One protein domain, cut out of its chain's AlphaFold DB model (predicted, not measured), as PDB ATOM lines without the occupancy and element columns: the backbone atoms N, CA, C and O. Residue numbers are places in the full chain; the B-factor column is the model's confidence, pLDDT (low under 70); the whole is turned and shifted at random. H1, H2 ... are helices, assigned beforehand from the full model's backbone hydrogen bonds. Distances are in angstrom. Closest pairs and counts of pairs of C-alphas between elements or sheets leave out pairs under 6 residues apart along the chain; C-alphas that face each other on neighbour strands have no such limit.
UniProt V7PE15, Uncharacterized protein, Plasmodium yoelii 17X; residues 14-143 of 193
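What this domain is: This is residues 14 to 143 of the 193 residues of an uncharacterized protein of Plasmodium yoelii 17X (UniProt V7PE15). Three long helices, H4, H5 and H6, lie side by side in an up-and-down bundle, each running against the one before it. A smaller lobe of three short helices, H1, H2 and H3, is set off from it, and the last stretch, residues 129 to 143, folds back along the bundle. The printed part has 130 residues with six named helices, H1 to H6 in chain order, and no named strand: all helix. It is loose, with a radius of gyration of the C-alphas of 17.7 A, and only just flat, spanning 54 by 39 by 21 A.

How they stand to each other: H1, residues 14 to 20, touches no helix. H2, residues 25 to 28, touches H3, residues 40 to 45; their closest C-alphas, Tyr 27 and Tyr 40, are 5.1 A apart. H3 is apart from H4, residues 55 to 73. H4 forms a helical hairpin with H5, residues 82 to 101: they touch, closest at the C-alphas of Ser 67 and Phe 92, 5.8 A, and run opposite ways at a shallow tilt of 11 degrees. H5 has a kink of 30 degrees near residue 89. H6, residues 110 to 128, touches H4, closest at the C-alphas of Leu 65 and Leu 118, 7.0 A, and runs the same way at a shallow tilt of 12 degrees. H5 and H6 are near each other, with 19 pairs of C-alphas within 10 A. Every O i to N i+4 pair is within hydrogen-bond range in H1, H3, H4 and H6, and 15 of 16 are in H5; H2 is too short for such a pair.

Where its parts are: H1 begins at C-alpha 14, (-30.027, 10.160, -47.891), and measures 10.1 A; H2 measures 4.9 A and H3 8.6 A. H4, 25.7 A long, begins at C-alpha 55, (-39.061, 4.949, -45.942). H5 measures 27.3 A. H6, 27.9 A, ends at C-alpha 128, (-38.520, -3.313, -14.053).

The domain as a whole: The two C-alphas farthest apart, Asp 23 and Ser 134, are 54.2 A apart. The printed part has no cut; the link from H2 to H3, 11 residues, is long. Mean pLDDT of the printed part is 85.3, with residues 102 to 108, 131 to 133 and 142 to 143 under 70.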
ATOM      1  N   ASN A  14     -31.263   9.562 -47.378       83.31
ATOM      2  CA  ASN A  14     -30.027  10.160 -47.891       83.31
ATOM      3  C   ASN A  14     -30.297  11.530 -48.528       83.31
ATOM      4  O   ASN A  14     -29.537  12.463 -48.279       83.31
ATOM      5  N   ASP A  15     -31.391  11.677 -49.281       83.81
ATOM      6  CA  ASP A  15     -31.765  12.955 -49.900       83.81
ATOM      7  C   ASP A  15     -32.023  14.026 -48.830       83.81
ATOM      8  O   ASP A  15     -31.521  15.148 -48.921       83.81
ATOM      9  N   PHE A  16     -32.769  13.670 -47.774       83.62
ATOM     10  CA  PHE A  16     -33.019  14.566 -46.641       83.62
ATOM     11  C   PHE A  16     -31.710  14.967 -45.958       83.62
ATOM     12  O   PHE A  16     -31.473  16.147 -45.697       83.62
ATOM     13  N   TYR A  17     -30.858  13.982 -45.674       87.69
ATOM     14  CA  TYR A  17     -29.579  14.203 -45.015       87.69
ATOM     15  C   TYR A  17     -28.681  15.135 -45.840       87.69
ATOM     16  O   TYR A  17     -28.155  16.113 -45.307       87.69
ATOM     17  N   GLY A  18     -28.558  14.884 -47.145       89.62
ATOM     18  CA  GLY A  18     -27.778  15.717 -48.053       89.62
ATOM     19  C   GLY A  18     -28.287  17.155 -48.114       89.62
ATOM     20  O   GLY A  18     -27.487  18.079 -48.035       89.62
ATOM     21  N   LYS A  19     -29.610  17.346 -48.200       88.88
ATOM     22  CA  LYS A  19     -30.215  18.670 -48.396       88.88
ATOM     23  C   LYS A  19     -30.274  19.528 -47.128       88.88
ATOM     24  O   LYS A  19     -30.138  20.742 -47.228       88.88
ATOM     25  N   TYR A  20     -30.503  18.927 -45.958       87.94
ATOM     26  CA  TYR A  20     -30.815  19.682 -44.731       87.94
ATOM     27  C   TYR A  20     -29.841  19.476 -43.571       87.94
ATOM     28  O   TYR A  20     -29.941  20.197 -42.582       87.94
ATOM     29  N   ILE A  21     -28.948  18.484 -43.633       90.88
ATOM     30  CA  ILE A  21     -28.057  18.157 -42.508       90.88
ATOM     31  C   ILE A  21     -26.593  18.343 -42.886       90.88
ATOM     32  O   ILE A  21     -25.857  18.985 -42.143       90.88
ATOM     33  N   LYS A  22     -26.168  17.785 -44.024       91.25
ATOM     34  CA  LYS A  22     -24.754  17.662 -44.400       91.25
ATOM     35  C   LYS A  22     -23.989  18.988 -44.319       91.25
ATOM     36  O   LYS A  22     -22.927  19.036 -43.699       91.25
ATOM     37  N   ASP A  23     -24.556  20.043 -44.896       92.69
ATOM     38  CA  ASP A  23     -23.904  21.353 -45.021       92.69
ATOM     39  C   ASP A  23     -24.500  22.410 -44.069       92.69
ATOM     40  O   ASP A  23     -24.080  23.565 -44.060       92.69
ATOM     41  N   ASP A  24     -25.457  22.022 -43.219       93.62
ATOM     42  CA  ASP A  24     -26.124  22.940 -42.299       93.62
ATOM     43  C   ASP A  24     -25.263  23.200 -41.047       93.62
ATOM     44  O   ASP A  24     -24.850  22.290 -40.315       93.62
ATOM     45  N   ALA A  25     -24.987  24.481 -40.785       94.94
ATOM     46  CA  ALA A  25     -24.109  24.920 -39.704       94.94
ATOM     47  C   ALA A  25     -24.588  24.482 -38.307       94.94
ATOM     48  O   ALA A  25     -23.767  24.260 -37.414       94.94
ATOM     49  N   LYS A  26     -25.901  24.317 -38.101       94.69
ATOM     50  CA  LYS A  26     -26.476  23.892 -36.820       94.69
ATOM     51  C   LYS A  26     -26.083  22.457 -36.484       94.69
ATOM     52  O   LYS A  26     -25.765  22.178 -35.331       94.69
ATOM     53  N   TYR A  27     -26.087  21.560 -37.470       93.31
ATOM     54  CA  TYR A  27     -25.723  20.151 -37.271       93.31
ATOM     55  C   TYR A  27     -24.208  19.927 -37.256       93.31
ATOM     56  O   TYR A  27     -23.742  18.972 -36.631       93.31
ATOM     57  N   ASN A  28     -23.455  20.825 -37.895       95.06
ATOM     58  CA  ASN A  28     -21.993  20.831 -37.919       95.06
ATOM     59  C   ASN A  28     -21.347  21.475 -36.691       95.06
ATOM     60  O   ASN A  28     -20.143  21.316 -36.479       95.06
ATOM     61  N   LYS A  29     -22.126  22.178 -35.862       96.50
ATOM     62  CA  LYS A  29     -21.626  22.803 -34.641       96.50
ATOM     63  C   LYS A  29     -20.998  21.757 -33.718       96.50
ATOM     64  O   LYS A  29     -21.611  20.731 -33.417       96.50
ATOM     65  N   LYS A  30     -19.783  22.053 -33.254       95.38
ATOM     66  CA  LYS A  30     -19.068  21.213 -32.295       95.38
ATOM     67  C   LYS A  30     -19.835  21.140 -30.972       95.38
ATOM     68  O   LYS A  30     -20.354  22.153 -30.498       95.38
ATOM     69  N   ILE A  31     -19.900  19.944 -30.404       95.00
ATOM     70  CA  ILE A  31     -20.480  19.675 -29.090       95.00
ATOM     71  C   ILE A  31     -19.333  19.354 -28.136       95.00
ATOM     72  O   ILE A  31     -18.555  18.434 -28.385       95.00
ATOM     73  N   ASP A  32     -19.227  20.120 -27.055       93.94
ATOM     74  CA  ASP A  32     -18.218  19.911 -26.021       93.94
ATOM     75  C   ASP A  32     -18.758  19.003 -24.904       93.94
ATOM     76  O   ASP A  32     -19.962  18.942 -24.654       93.94
ATOM     77  N   GLY A  33     -17.863  18.277 -24.228       91.31
ATOM     78  CA  GLY A  33     -18.222  17.397 -23.106       91.31
ATOM     79  C   GLY A  33     -18.757  16.013 -23.495       91.31
ATOM     80  O   GLY A  33     -19.158  15.253 -22.615       91.31
ATOM     81  N   VAL A  34     -18.743  15.653 -24.784       91.06
ATOM     82  CA  VAL A  34     -19.150  14.326 -25.271       91.06
ATOM     83  C   VAL A  34     -18.000  13.670 -26.035       91.06
ATOM     84  O   VAL A  34     -17.538  14.194 -27.040       91.06
ATOM     85  N   ASN A  35     -17.563  12.486 -25.594       90.12
ATOM     86  CA  ASN A  35     -16.461  11.758 -26.247       90.12
ATOM     87  C   ASN A  35     -16.920  10.907 -27.443       90.12
ATOM     88  O   ASN A  35     -16.120  10.537 -28.298       90.12
ATOM     89  N   ALA A  36     -18.206  10.545 -27.493       92.06
ATOM     90  CA  ALA A  36     -18.724   9.599 -28.479       92.06
ATOM     91  C   ALA A  36     -18.907  10.206 -29.880       92.06
ATOM     92  O   ALA A  36     -18.898   9.463 -30.862       92.06
ATOM     93  N   TYR A  37     -19.098  11.523 -29.995       93.56
ATOM     94  CA  TYR A  37     -19.285  12.234 -31.260       93.56
ATOM     95  C   TYR A  37     -18.951  13.720 -31.114       93.56
ATOM     96  O   TYR A  37     -19.126  14.293 -30.044       93.56
ATOM     97  N   ASN A  38     -18.508  14.338 -32.208       94.62
ATOM     98  CA  ASN A  38     -18.054  15.732 -32.220       94.62
ATOM     99  C   ASN A  38     -19.157  16.733 -32.593       94.62
ATOM    100  O   ASN A  38     -19.043  17.915 -32.286       94.62
ATOM    101  N   SER A  39     -20.208  16.282 -33.278       95.38
ATOM    102  CA  SER A  39     -21.360  17.090 -33.693       95.38
ATOM    103  C   SER A  39     -22.576  16.192 -33.942       95.38
ATOM    104  O   SER A  39     -22.451  14.964 -33.996       95.38
ATOM    105  N   TYR A  40     -23.762  16.781 -34.122       93.19
ATOM    106  CA  TYR A  40     -24.946  15.999 -34.499       93.19
ATOM    107  C   TYR A  40     -24.782  15.336 -35.868       93.19
ATOM    108  O   TYR A  40     -25.223  14.202 -36.048       93.19
ATOM    109  N   LYS A  41     -24.111  16.001 -36.816       94.06
ATOM    110  CA  LYS A  41     -23.764  15.385 -38.097       94.06
ATOM    111  C   LYS A  41     -22.859  14.166 -37.900       94.06
ATOM    112  O   LYS A  41     -23.172  13.111 -38.438       94.06
ATOM    113  N   ASP A  42     -21.800  14.276 -37.093       94.12
ATOM    114  CA  ASP A  42     -20.888  13.154 -36.807       94.12
ATOM    115  C   ASP A  42     -21.628  11.954 -36.189       94.12
ATOM    116  O   ASP A  42     -21.411  10.803 -36.570       94.12
ATOM    117  N   LEU A  43     -22.571  12.212 -35.279       92.69
ATOM    118  CA  LEU A  43     -23.426  11.167 -34.715       92.69
ATOM    119  C   LEU A  43     -24.263  10.457 -35.793       92.69
ATOM    120  O   LEU A  43     -24.360   9.228 -35.790       92.69
ATOM    121  N   ILE A  44     -24.870  11.221 -36.701       90.75
ATOM    122  CA  ILE A  44     -25.701  10.688 -37.786       90.75
ATOM    123  C   ILE A  44     -24.845   9.908 -38.795       90.75
ATOM    124  O   ILE A  44     -25.251   8.826 -39.222       90.75
ATOM    125  N   ASP A  45     -23.643  10.390 -39.110       90.50
ATOM    126  CA  ASP A  45     -22.694   9.732 -40.019       90.50
ATOM    127  C   ASP A  45     -22.282   8.351 -39.506       90.50
ATOM    128  O   ASP A  45     -22.267   7.376 -40.258       90.50
ATOM    129  N   LYS A  46     -22.078   8.204 -38.194       90.62
ATOM    130  CA  LYS A  46     -21.828   6.891 -37.565       90.62
ATOM    131  C   LYS A  46     -23.001   5.918 -37.710       90.62
ATOM    132  O   LYS A  46     -22.838   4.713 -37.513       90.62
ATOM    133  N   LYS A  47     -24.191   6.419 -38.043       87.25
ATOM    134  CA  LYS A  47     -25.415   5.649 -38.276       87.25
ATOM    135  C   LYS A  47     -25.830   5.629 -39.750       87.25
ATOM    136  O   LYS A  47     -26.964   5.259 -40.048       87.25
ATOM    137  N   GLN A  48     -24.915   5.926 -40.678       82.44
ATOM    138  CA  GLN A  48     -25.177   5.944 -42.123       82.44
ATOM    139  C   GLN A  48     -25.813   4.645 -42.646       82.44
ATOM    140  O   GLN A  48     -26.634   4.677 -43.560       82.44
ATOM    141  N   TYR A  49     -25.513   3.497 -42.031       79.31
ATOM    142  CA  TYR A  49     -26.125   2.212 -42.385       79.31
ATOM    143  C   TYR A  49     -27.666   2.211 -42.293       79.31
ATOM    144  O   TYR A  49     -28.317   1.418 -42.972       79.31
ATOM    145  N   LEU A  50     -28.262   3.106 -41.492       80.38
ATOM    146  CA  LEU A  50     -29.712   3.293 -41.390       80.38
ATOM    147  C   LEU A  50     -30.304   4.058 -42.582       80.38
ATOM    148  O   LEU A  50     -31.491   3.909 -42.866       80.38
ATOM    149  N   MET A  51     -29.504   4.853 -43.299       77.81
ATOM    150  CA  MET A  51     -29.995   5.698 -44.393       77.81
ATOM    151  C   MET A  51     -30.423   4.897 -45.630       77.81
ATOM    152  O   MET A  51     -31.220   5.376 -46.432       77.81
ATOM    153  N   ASN A  52     -29.952   3.652 -45.750       74.50
ATOM    154  CA  ASN A  52     -30.305   2.741 -46.842       74.50
ATOM    155  C   ASN A  52     -31.639   2.004 -46.619       74.50
ATOM    156  O   ASN A  52     -32.030   1.168 -47.435       74.50
ATOM    157  N   ILE A  53     -32.336   2.259 -45.510       78.19
ATOM    158  CA  ILE A  53     -33.610   1.603 -45.208       78.19
ATOM    159  C   ILE A  53     -34.748   2.322 -45.937       78.19
ATOM    160  O   ILE A  53     -34.866   3.546 -45.914       78.19
ATOM    161  N   ASN A  54     -35.637   1.537 -46.547       76.88
ATOM    162  CA  ASN A  54     -36.826   2.047 -47.220       76.88
ATOM    163  C   ASN A  54     -37.706   2.877 -46.256       76.88
ATOM    164  O   ASN A  54     -38.026   2.431 -45.152       76.88
ATOM    165  N   LYS A  55     -38.163   4.057 -46.697       77.38
ATOM    166  CA  LYS A  55     -39.061   4.949 -45.942       77.38
ATOM    167  C   LYS A  55     -40.293   4.234 -45.374       77.38
ATOM    168  O   LYS A  55     -40.677   4.500 -44.237       77.38
ATOM    169  N   ASN A  56     -40.890   3.305 -46.121       78.81
ATOM    170  CA  ASN A  56     -42.056   2.541 -45.667       78.81
ATOM    171  C   ASN A  56     -41.712   1.656 -44.462       78.81
ATOM    172  O   ASN A  56     -42.497   1.543 -43.525       78.81
ATOM    173  N   VAL A  57     -40.511   1.076 -44.461       81.38
ATOM    174  CA  VAL A  57     -39.996   0.269 -43.350       81.38
ATOM    175  C   VAL A  57     -39.707   1.151 -42.135       81.38
ATOM    176  O   VAL A  57     -40.109   0.813 -41.026       81.38
ATOM    177  N   ILE A  58     -39.091   2.319 -42.337       82.06
ATOM    178  CA  ILE A  58     -38.855   3.301 -41.267       82.06
ATOM    179  C   ILE A  58     -40.169   3.778 -40.641       82.06
ATOM    180  O   ILE A  58     -40.261   3.876 -39.421       82.06
ATOM    181  N   SER A  59     -41.202   4.016 -41.452       83.94
ATOM    182  CA  SER A  59     -42.536   4.390 -40.968       83.94
ATOM    183  C   SER A  59     -43.136   3.311 -40.055       83.94
ATOM    184  O   SER A  59     -43.625   3.620 -38.967       83.94
ATOM    185  N   LYS A  60     -43.016   2.028 -40.435       87.31
ATOM    186  CA  LYS A  60     -43.430   0.900 -39.581       87.31
ATOM    187  C   LYS A  60     -42.657   0.884 -38.258       87.31
ATOM    188  O   LYS A  60     -43.279   0.839 -37.200       87.31
ATOM    189  N   PHE A  61     -41.326   1.000 -38.296       88.94
ATOM    190  CA  PHE A  61     -40.501   1.077 -37.083       88.94
ATOM    191  C   PHE A  61     -40.887   2.248 -36.179       88.94
ATOM    192  O   PHE A  61     -40.966   2.078 -34.967       88.94
ATOM    193  N   TYR A  62     -41.156   3.422 -36.752       89.69
ATOM    194  CA  TYR A  62     -41.559   4.600 -35.991       89.69
ATOM    195  C   TYR A  62     -42.877   4.378 -35.242       89.69
ATOM    196  O   TYR A  62     -42.995   4.771 -34.084       89.69
ATOM    197  N   ASN A  63     -43.849   3.697 -35.854       90.62
ATOM    198  CA  ASN A  63     -45.109   3.365 -35.184       90.62
ATOM    199  C   ASN A  63     -44.898   2.432 -33.981       90.62
ATOM    200  O   ASN A  63     -45.513   2.638 -32.932       90.62
ATOM    201  N   VAL A  64     -44.006   1.442 -34.111       93.62
ATOM    202  CA  VAL A  64     -43.638   0.532 -33.012       93.62
ATOM    203  C   VAL A  64     -42.872   1.278 -31.915       93.62
ATOM    204  O   VAL A  64     -43.224   1.176 -30.742       93.62
ATOM    205  N   LEU A  65     -41.883   2.096 -32.290       94.25
ATOM    206  CA  LEU A  65     -41.124   2.938 -31.364       94.25
ATOM    207  C   LEU A  65     -42.041   3.882 -30.583       94.25
ATOM    208  O   LEU A  65     -41.918   3.991 -29.370       94.25
ATOM    209  N   LYS A  66     -42.996   4.529 -31.256       92.56
ATOM    210  CA  LYS A  66     -43.968   5.419 -30.615       92.56
ATOM    211  C   LYS A  66     -44.774   4.691 -29.537       92.56
ATOM    212  O   LYS A  66     -44.980   5.246 -28.463       92.56
ATOM    213  N   SER A  67     -45.201   3.455 -29.804       93.56
ATOM    214  CA  SER A  67     -45.893   2.622 -28.812       93.56
ATOM    215  C   SER A  67     -45.003   2.327 -27.598       93.56
ATOM    216  O   SER A  67     -45.455   2.490 -26.467       93.56
ATOM    217  N   LEU A  68     -43.722   2.009 -27.813       93.75
ATOM    218  CA  LEU A  68     -42.749   1.821 -26.731       93.75
ATOM    219  C   LEU A  68     -42.515   3.102 -25.919       93.75
ATOM    220  O   LEU A  68     -42.559   3.067 -24.692       93.75
ATOM    221  N   CYS A  69     -42.321   4.242 -26.584       91.56
ATOM    222  CA  CYS A  69     -42.147   5.534 -25.921       91.56
ATOM    223  C   CYS A  69     -43.369   5.925 -25.088       91.56
ATOM    224  O   CYS A  69     -43.199   6.470 -24.006       91.56
ATOM    225  N   ASN A  70     -44.589   5.637 -25.550       89.75
ATOM    226  CA  ASN A  70     -45.793   5.890 -24.757       89.75
ATOM    227  C   ASN A  70     -45.773   5.102 -23.440       89.75
ATOM    228  O   ASN A  70     -46.139   5.649 -22.406       89.75
ATOM    229  N   MET A  71     -45.301   3.850 -23.462       89.44
ATOM    230  CA  MET A  71     -45.121   3.082 -22.227       89.44
ATOM    231  C   MET A  71     -44.087   3.739 -21.313       89.44
ATOM    232  O   MET A  71     -44.386   3.932 -20.144       89.44
ATOM    233  N   TYR A  72     -42.924   4.135 -21.842       87.50
ATOM    234  CA  TYR A  72     -41.865   4.795 -21.065       87.50
ATOM    235  C   TYR A  72     -42.269   6.163 -20.493       87.50
ATOM    236  O   TYR A  72     -41.931   6.463 -19.358       87.50
ATOM    237  N   ASN A  73     -42.991   6.993 -21.250       86.25
ATOM    238  CA  ASN A  73     -43.397   8.332 -20.807       86.25
ATOM    239  C   ASN A  73     -44.378   8.292 -19.637       86.25
ATOM    240  O   ASN A  73     -44.417   9.205 -18.821       86.25
ATOM    241  N   GLU A  74     -45.200   7.252 -19.596       82.25
ATOM    242  CA  GLU A  74     -46.148   7.032 -18.514       82.25
ATOM    243  C   GLU A  74     -45.562   6.129 -17.425       82.25
ATOM    244  O   GLU A  74     -46.255   5.865 -16.447       82.25
ATOM    245  N   PHE A  75     -44.321   5.648 -17.589       82.69
ATOM    246  CA  PHE A  75     -43.639   4.754 -16.660       82.69
ATOM    247  C   PHE A  75     -43.091   5.517 -15.458       82.69
ATOM    248  O   PHE A  75     -42.247   6.397 -15.612       82.69
ATOM    249  N   ASN A  76     -43.529   5.144 -14.256       82.25
ATOM    250  CA  ASN A  76     -42.928   5.631 -13.020       82.25
ATOM    251  C   ASN A  76     -41.929   4.596 -12.487       82.25
ATOM    252  O   ASN A  76     -42.321   3.484 -12.142       82.25
ATOM    253  N   GLU A  77     -40.644   4.957 -12.425       76.38
ATOM    254  CA  GLU A  77     -39.597   4.060 -11.919       76.38
ATOM    255  C   GLU A  77     -39.716   3.781 -10.420       76.38
ATOM    256  O   GLU A  77     -39.436   2.658 -10.003       76.38
ATOM    257  N   ASP A  78     -40.177   4.753  -9.630       79.56
ATOM    258  CA  ASP A  78     -40.259   4.634  -8.170       79.56
ATOM    259  C   ASP A  78     -41.442   3.766  -7.723       79.56
ATOM    260  O   ASP A  78     -41.407   3.136  -6.666       79.56
ATOM    261  N   ASN A  79     -42.505   3.733  -8.530       80.06
ATOM    262  CA  ASN A  79     -43.704   2.943  -8.261       80.06
ATOM    263  C   ASN A  79     -44.356   2.469  -9.571       80.06
ATOM    264  O   ASN A  79     -45.330   3.074 -10.036       80.06
ATOM    265  N   PRO A  80     -43.809   1.420 -10.205       79.69
ATOM    266  CA  PRO A  80     -44.285   0.977 -11.505       79.69
ATOM    267  C   PRO A  80     -45.631   0.245 -11.400       79.69
ATOM    268  O   PRO A  80     -45.717  -0.843 -10.831       79.69
ATOM    269  N   ASP A  81     -46.684   0.790 -12.023       84.75
ATOM    270  CA  ASP A  81     -47.961   0.084 -12.223       84.75
ATOM    271  C   ASP A  81     -47.848  -0.948 -13.355       84.75
ATOM    272  O   ASP A  81     -48.294  -0.782 -14.498       84.75
ATOM    273  N   CYS A  82     -47.208  -2.061 -13.022       86.00
ATOM    274  CA  CYS A  82     -46.922  -3.134 -13.960       86.00
ATOM    275  C   CYS A  82     -48.171  -3.790 -14.555       86.00
ATOM    276  O   CYS A  82     -48.081  -4.385 -15.634       86.00
ATOM    277  N   LYS A  83     -49.342  -3.661 -13.918       87.25
ATOM    278  CA  LYS A  83     -50.601  -4.171 -14.464       87.25
ATOM    279  C   LYS A  83     -51.030  -3.336 -15.667       87.25
ATOM    280  O   LYS A  83     -51.238  -3.894 -16.745       87.25
ATOM    281  N   THR A  84     -51.075  -2.013 -15.517       86.75
ATOM    282  CA  THR A  84     -51.399  -1.096 -16.618       86.75
ATOM    283  C   THR A  84     -50.367  -1.171 -17.743       86.75
ATOM    284  O   THR A  84     -50.735  -1.208 -18.920       86.75
ATOM    285  N   TYR A  85     -49.072  -1.260 -17.426       87.50
ATOM    286  CA  TYR A  85     -48.052  -1.390 -18.473       87.50
ATOM    287  C   TYR A  85     -48.105  -2.738 -19.187       87.50
ATOM    288  O   TYR A  85     -47.864  -2.773 -20.390       87.50
ATOM    289  N   SER A  86     -48.466  -3.828 -18.502       88.88
ATOM    290  CA  SER A  86     -48.652  -5.133 -19.147       88.88
ATOM    291  C   SER A  86     -49.764  -5.089 -20.201       88.88
ATOM    292  O   SER A  86     -49.624  -5.669 -21.278       88.88
ATOM    293  N   GLU A  87     -50.848  -4.353 -19.947       89.44
ATOM    294  CA  GLU A  87     -51.925  -4.167 -20.926       89.44
ATOM    295  C   GLU A  87     -51.445  -3.411 -22.170       89.44
ATOM    296  O   GLU A  87     -51.649  -3.888 -23.285       89.44
ATOM    297  N   LYS A  88     -50.719  -2.302 -21.997       90.56
ATOM    298  CA  LYS A  88     -50.122  -1.552 -23.120       90.56
ATOM    299  C   LYS A  88     -49.040  -2.345 -23.852       90.56
ATOM    300  O   LYS A  88     -48.904  -2.253 -25.071       90.56
ATOM    301  N   ALA A  89     -48.295  -3.167 -23.122       92.06
ATOM    302  CA  ALA A  89     -47.266  -4.024 -23.682       92.06
ATOM    303  C   ALA A  89     -47.842  -5.067 -24.647       92.06
ATOM    304  O   ALA A  89     -47.147  -5.464 -25.580       92.06
ATOM    305  N   LYS A  90     -49.112  -5.473 -24.493       92.75
ATOM    306  CA  LYS A  90     -49.783  -6.349 -25.469       92.75
ATOM    307  C   LYS A  90     -49.874  -5.678 -26.839       92.75
ATOM    308  O   LYS A  90     -49.509  -6.302 -27.831       92.75
ATOM    309  N   GLU A  91     -50.262  -4.402 -26.878       92.69
ATOM    310  CA  GLU A  91     -50.337  -3.616 -28.117       92.69
ATOM    311  C   GLU A  91     -48.955  -3.471 -28.772       92.69
ATOM    312  O   GLU A  91     -48.807  -3.639 -29.984       92.69
ATOM    313  N   PHE A  92     -47.916  -3.210 -27.971       94.25
ATOM    314  CA  PHE A  92     -46.542  -3.161 -28.471       94.25
ATOM    315  C   PHE A  92     -46.099  -4.507 -29.062       94.25
ATOM    316  O   PHE A  92     -45.549  -4.543 -30.162       94.25
ATOM    317  N   VAL A  93     -46.339  -5.613 -28.348       93.88
ATOM    318  CA  VAL A  93     -45.935  -6.962 -28.773       93.88
ATOM    319  C   VAL A  93     -46.641  -7.373 -30.066       93.88
ATOM    320  O   VAL A  93     -46.005  -7.984 -30.926       93.88
ATOM    321  N   GLU A  94     -47.910  -7.009 -30.242       92.12
ATOM    322  CA  GLU A  94     -48.663  -7.257 -31.474       92.12
ATOM    323  C   GLU A  94     -48.078  -6.479 -32.661       92.12
ATOM    324  O   GLU A  94     -47.709  -7.078 -33.672       92.12
ATOM    325  N   LYS A  95     -47.842  -5.171 -32.502       91.75
ATOM    326  CA  LYS A  95     -47.196  -4.343 -33.537       91.75
ATOM    327  C   LYS A  95     -45.771  -4.807 -33.861       91.75
ATOM    328  O   LYS A  95     -45.343  -4.783 -35.014       91.75
ATOM    329  N   TYR A  96     -45.021  -5.245 -32.850       91.50
ATOM    330  CA  TYR A  96     -43.686  -5.812 -33.031       91.50
ATOM    331  C   TYR A  96     -43.736  -7.145 -33.789       91.50
ATOM    332  O   TYR A  96     -42.850  -7.429 -34.595       91.50
ATOM    333  N   LYS A  97     -44.762  -7.970 -33.554       88.50
ATOM    334  CA  LYS A  97     -44.965  -9.235 -34.266       88.50
ATOM    335  C   LYS A  97     -45.179  -8.999 -35.759       88.50
ATOM    336  O   LYS A  97     -44.476  -9.619 -36.550       88.50
ATOM    337  N   GLU A  98     -46.074  -8.084 -36.127       85.56
ATOM    338  CA  GLU A  98     -46.317  -7.708 -37.530       85.56
ATOM    339  C   GLU A  98     -45.034  -7.228 -38.211       85.56
ATOM    340  O   GLU A  98     -44.697  -7.658 -39.313       85.56
ATOM    341  N   LEU A  99     -44.272  -6.379 -37.513       84.62
ATOM    342  CA  LEU A  99     -42.978  -5.902 -37.981       84.62
ATOM    343  C   LEU A  99     -42.025  -7.082 -38.250       84.62
ATOM    344  O   LEU A  99     -41.397  -7.121 -39.301       84.62
ATOM    345  N   ASN A 100     -41.958  -8.060 -37.344       78.56
ATOM    346  CA  ASN A 100     -41.032  -9.193 -37.410       78.56
ATOM    347  C   ASN A 100     -41.431 -10.293 -38.423       78.56
ATOM    348  O   ASN A 100     -40.557 -10.997 -38.925       78.56
ATOM    349  N   GLU A 101     -42.720 -10.465 -38.731       70.88
ATOM    350  CA  GLU A 101     -43.206 -11.459 -39.709       70.88
ATOM    351  C   GLU A 101     -42.947 -11.044 -41.168       70.88
ATOM    352  O   GLU A 101     -42.716 -11.901 -42.020       70.88
ATOM    353  N   ASP A 102     -42.924  -9.740 -41.446       64.44
ATOM    354  CA  ASP A 102     -42.837  -9.180 -42.800       64.44
ATOM    355  C   ASP A 102     -41.454  -9.318 -43.472       64.44
ATOM    356  O   ASP A 102     -41.307  -8.977 -44.649       64.44
ATOM    357  N   TYR A 103     -40.409  -9.765 -42.760       62.47
ATOM    358  CA  TYR A 103     -39.035  -9.564 -43.231       62.47
ATOM    359  C   TYR A 103     -38.240 -10.835 -43.555       62.47
ATOM    360  O   TYR A 103     -38.029 -11.731 -42.735       62.47
ATOM    361  N   THR A 104     -37.688 -10.852 -44.771       57.69
ATOM    362  CA  THR A 104     -36.765 -11.872 -45.266       57.69
ATOM    363  C   THR A 104     -35.292 -11.437 -45.100       57.69
ATOM    364  O   THR A 104     -34.775 -10.600 -45.827       57.69
ATOM    365  N   ASN A 105     -34.592 -12.128 -44.186       61.22
ATOM    366  CA  ASN A 105     -33.150 -12.461 -44.184       61.22
ATOM    367  C   ASN A 105     -32.026 -11.487 -43.708       61.22
ATOM    368  O   ASN A 105     -32.180 -10.290 -43.509       61.22
ATOM    369  N   THR A 106     -30.874 -12.149 -43.462       56.25
ATOM    370  CA  THR A 106     -29.493 -11.731 -43.098       56.25
ATOM    371  C   THR A 106     -29.238 -11.074 -41.728       56.25
ATOM    372  O   THR A 106     -29.486  -9.897 -41.484       56.25
ATOM    373  N   LYS A 107     -28.639 -11.866 -40.816       56.72
ATOM    374  CA  LYS A 107     -28.155 -11.437 -39.487       56.72
ATOM    375  C   LYS A 107     -27.189 -10.256 -39.661       56.72
ATOM    376  O   LYS A 107     -26.274 -10.359 -40.468       56.72
ATOM    377  N   GLY A 108     -27.391  -9.171 -38.912       62.72
ATOM    378  CA  GLY A 108     -26.531  -7.978 -38.955       62.72
ATOM    379  C   GLY A 108     -27.004  -6.850 -39.879       62.72
ATOM    380  O   GLY A 108     -26.400  -5.779 -39.858       62.72
ATOM    381  N   SER A 109     -28.092  -7.043 -40.635       79.12
ATOM    382  CA  SER A 109     -28.690  -5.967 -41.431       79.12
ATOM    383  C   SER A 109     -29.113  -4.765 -40.561       79.12
ATOM    384  O   SER A 109     -29.468  -4.955 -39.393       79.12
ATOM    385  N   PRO A 110     -29.135  -3.536 -41.117       80.50
ATOM    386  CA  PRO A 110     -29.639  -2.340 -40.434       80.50
ATOM    387  C   PRO A 110     -31.008  -2.555 -39.778       80.50
ATOM    388  O   PRO A 110     -31.228  -2.167 -38.635       80.50
ATOM    389  N   TYR A 111     -31.892  -3.264 -40.481       83.50
ATOM    390  CA  TYR A 111     -33.205  -3.671 -39.997       83.50
ATOM    391  C   TYR A 111     -33.121  -4.458 -38.680       83.50
ATOM    392  O   TYR A 111     -33.755  -4.096 -37.691       83.50
ATOM    393  N   ASN A 112     -32.292  -5.507 -38.647       81.06
ATOM    394  CA  ASN A 112     -32.120  -6.352 -37.468       81.06
ATOM    395  C   ASN A 112     -31.514  -5.586 -36.290       81.06
ATOM    396  O   ASN A 112     -31.836  -5.898 -35.150       81.06
ATOM    397  N   GLN A 113     -30.671  -4.584 -36.553       84.94
ATOM    398  CA  GLN A 113     -30.115  -3.732 -35.502       84.94
ATOM    399  C   GLN A 113     -31.178  -2.819 -34.874       84.94
ATOM    400  O   GLN A 113     -31.217  -2.680 -33.652       84.94
ATOM    401  N   ILE A 114     -32.070  -2.221 -35.676       88.56
ATOM    402  CA  ILE A 114     -33.198  -1.442 -35.128       88.56
ATOM    403  C   ILE A 114     -34.117  -2.369 -34.330       88.56
ATOM    404  O   ILE A 114     -34.459  -2.070 -33.188       88.56
ATOM    405  N   LEU A 115     -34.474  -3.517 -34.910       88.31
ATOM    406  CA  LEU A 115     -35.362  -4.483 -34.277       88.31
ATOM    407  C   LEU A 115     -34.789  -4.995 -32.944       88.31
ATOM    408  O   LEU A 115     -35.506  -5.052 -31.947       88.31
ATOM    409  N   SER A 116     -33.487  -5.301 -32.891       88.00
ATOM    410  CA  SER A 116     -32.819  -5.716 -31.654       88.00
ATOM    411  C   SER A 116     -32.773  -4.605 -30.612       88.00
ATOM    412  O   SER A 116     -32.889  -4.892 -29.427       88.00
ATOM    413  N   THR A 117     -32.626  -3.349 -31.043       91.44
ATOM    414  CA  THR A 117     -32.650  -2.191 -30.136       91.44
ATOM    415  C   THR A 117     -34.026  -2.062 -29.486       91.44
ATOM    416  O   THR A 117     -34.117  -2.083 -28.266       91.44
ATOM    417  N   LEU A 118     -35.104  -2.087 -30.283       93.06
ATOM    418  CA  LEU A 118     -36.482  -2.077 -29.770       93.06
ATOM    419  C   LEU A 118     -36.767  -3.247 -28.820       93.06
ATOM    420  O   LEU A 118     -37.411  -3.069 -27.788       93.06
ATOM    421  N   SER A 119     -36.282  -4.444 -29.162       92.69
ATOM    422  CA  SER A 119     -36.410  -5.631 -28.313       92.69
ATOM    423  C   SER A 119     -35.687  -5.459 -26.977       92.69
ATOM    424  O   SER A 119     -36.253  -5.752 -25.924       92.69
ATOM    425  N   ASN A 120     -34.453  -4.953 -26.998       93.62
ATOM    426  CA  ASN A 120     -33.673  -4.704 -25.788       93.62
ATOM    427  C   ASN A 120     -34.346  -3.662 -24.893       93.62
ATOM    428  O   ASN A 120     -34.539  -3.928 -23.710       93.62
ATOM    429  N   ASP A 121     -34.767  -2.532 -25.459       93.81
ATOM    430  CA  ASP A 121     -35.424  -1.458 -24.711       93.81
ATOM    431  C   ASP A 121     -36.748  -1.925 -24.092       93.81
ATOM    432  O   ASP A 121     -37.057  -1.595 -22.946       93.81
ATOM    433  N   TYR A 122     -37.513  -2.756 -24.806       93.00
ATOM    434  CA  TYR A 122     -38.699  -3.405 -24.249       93.00
ATOM    435  C   TYR A 122     -38.357  -4.363 -23.105       93.00
ATOM    436  O   TYR A 122     -39.023  -4.354 -22.073       93.00
ATOM    437  N   ASN A 123     -37.317  -5.186 -23.258       91.81
ATOM    438  CA  ASN A 123     -36.902  -6.127 -22.220       91.81
ATOM    439  C   ASN A 123     -36.389  -5.414 -20.961       91.81
ATOM    440  O   ASN A 123     -36.601  -5.921 -19.862       91.81
ATOM    441  N   ILE A 124     -35.767  -4.239 -21.108       90.56
ATOM    442  CA  ILE A 124     -35.407  -3.364 -19.985       90.56
ATOM    443  C   ILE A 124     -36.671  -2.862 -19.278       90.56
ATOM    444  O   ILE A 124     -36.750  -2.941 -18.058       90.56
ATOM    445  N   LEU A 125     -37.686  -2.398 -20.011       88.50
ATOM    446  CA  LEU A 125     -38.949  -1.964 -19.399       88.50
ATOM    447  C   LEU A 125     -39.646  -3.126 -18.680       88.50
ATOM    448  O   LEU A 125     -40.051  -3.001 -17.527       88.50
ATOM    449  N   LYS A 126     -39.716  -4.287 -19.335       88.75
ATOM    450  CA  LYS A 126     -40.262  -5.518 -18.763       88.75
ATOM    451  C   LYS A 126     -39.523  -5.924 -17.488       88.75
ATOM    452  O   LYS A 126     -40.166  -6.355 -16.535       88.75
ATOM    453  N   SER A 127     -38.195  -5.798 -17.447       87.62
ATOM    454  CA  SER A 127     -37.411  -6.238 -16.292       87.62
ATOM    455  C   SER A 127     -37.690  -5.427 -15.032       87.62
ATOM    456  O   SER A 127     -37.660  -5.993 -13.940       87.62
ATOM    457  N   LYS A 128     -38.067  -4.151 -15.173       85.94
ATOM    458  CA  LYS A 128     -38.520  -3.313 -14.053       85.94
ATOM    459  C   LYS A 128     -39.815  -3.827 -13.411       85.94
ATOM    460  O   LYS A 128     -40.065  -3.549 -12.248       85.94
ATOM    461  N   CYS A 129     -40.587  -4.633 -14.140       82.38
ATOM    462  CA  CYS A 129     -41.808  -5.279 -13.664       82.38
ATOM    463  C   CYS A 129     -41.630  -6.738 -13.217       82.38
ATOM    464  O   CYS A 129     -42.608  -7.391 -12.863       82.38
ATOM    465  N   ASN A 130     -40.402  -7.271 -13.200       71.12
ATOM    466  CA  ASN A 130     -40.143  -8.669 -12.830       71.12
ATOM    467  C   ASN A 130     -40.231  -8.955 -11.318       71.12
ATOM    468  O   ASN A 130     -40.094 -10.112 -10.917       71.12
ATOM    469  N   SER A 131     -40.420  -7.937 -10.475       67.88
ATOM    470  CA  SER A 131     -40.577  -8.106  -9.025       67.88
ATOM    471  C   SER A 131     -41.872  -8.841  -8.662       67.88
ATOM    472  O   SER A 131     -41.881  -9.616  -7.706       67.88
ATOM    473  N   ASP A 132     -42.937  -8.669  -9.450       67.69
ATOM    474  CA  ASP A 132     -44.246  -9.255  -9.178       67.69
ATOM    475  C   ASP A 132     -44.571 -10.401 -10.149       67.69
ATOM    476  O   ASP A 132     -45.060 -10.208 -11.264       67.69
ATOM    477  N   LYS A 133     -44.310 -11.639  -9.709       68.88
ATOM    478  CA  LYS A 133     -44.575 -12.865 -10.488       68.88
ATOM    479  C   LYS A 133     -46.057 -13.069 -10.825       68.88
ATOM    480  O   LYS A 133     -46.358 -13.910 -11.672       68.88
ATOM    481  N   SER A 134     -46.973 -12.354 -10.166       71.50
ATOM    482  CA  SER A 134     -48.407 -12.434 -10.459       71.50
ATOM    483  C   SER A 134     -48.782 -11.720 -11.766       71.50
ATOM    484  O   SER A 134     -49.805 -12.040 -12.378       71.50
ATOM    485  N   ILE A 135     -47.934 -10.801 -12.239       77.94
ATOM    486  CA  ILE A 135     -48.181 -10.001 -13.434       77.94
ATOM    487  C   ILE A 135     -47.560 -10.696 -14.643       77.94
ATOM    488  O   ILE A 135     -46.346 -10.718 -14.845       77.94
ATOM    489  N   ASN A 136     -48.416 -11.247 -15.501       80.38
ATOM    490  CA  ASN A 136     -47.974 -11.851 -16.751       80.38
ATOM    491  C   ASN A 136     -47.677 -10.759 -17.791       80.38
ATOM    492  O   ASN A 136     -48.563 -10.334 -18.533       80.38
ATOM    493  N   PHE A 137     -46.436 -10.271 -17.806       86.69
ATOM    494  CA  PHE A 137     -45.968  -9.304 -18.797       86.69
ATOM    495  C   PHE A 137     -45.704 -10.008 -20.139       86.69
ATOM    496  O   PHE A 137     -44.960 -11.000 -20.174       86.69
ATOM    497  N   PRO A 138     -46.267  -9.523 -21.260       90.38
ATOM    498  CA  PRO A 138     -46.184 -10.243 -22.520       90.38
ATOM    499  C   PRO A 138     -44.728 -10.373 -22.987       90.38
ATOM    500  O   PRO A 138     -43.862  -9.534 -22.728       90.38
ATOM    501  N   SER A 139     -44.421 -11.487 -23.640       90.06
ATOM    502  CA  SER A 139     -43.078 -11.752 -24.158       90.06
ATOM    503  C   SER A 139     -43.046 -11.506 -25.654       90.06
ATOM    504  O   SER A 139     -44.011 -11.811 -26.352       90.06
ATOM    505  N   LEU A 140     -41.930 -10.972 -26.145       90.31
ATOM    506  CA  LEU A 140     -41.760 -10.783 -27.578       90.31
ATOM    507  C   LEU A 140     -41.713 -12.138 -28.287       90.31
ATOM    508  O   LEU A 140     -41.127 -13.091 -27.764       90.31
ATOM    509  N   PRO A 141     -42.299 -12.240 -29.488       81.56
ATOM    510  CA  PRO A 141     -42.275 -13.477 -30.240       81.56
ATOM    511  C   PRO A 141     -40.840 -13.792 -30.671       81.56
ATOM    512  O   PRO A 141     -40.211 -13.061 -31.441       81.56
ATOM    513  N   THR A 142     -40.315 -14.922 -30.205       67.75
ATOM    514  CA  THR A 142     -39.054 -15.479 -30.691       67.75
ATOM    515  C   THR A 142     -39.309 -16.217 -31.999       67.75
ATOM    516  O   THR A 142     -39.520 -17.432 -32.012       67.75
ATOM    517  N   PHE A 143     -39.299 -15.508 -33.127       60.81
ATOM    518  CA  PHE A 143     -39.310 -16.184 -34.420       60.81
ATOM    519  C   PHE A 143     -37.939 -16.807 -34.675       60.81
ATOM    520  O   PHE A 143     -36.983 -16.169 -35.111       60.81
TER     521      PHE A 143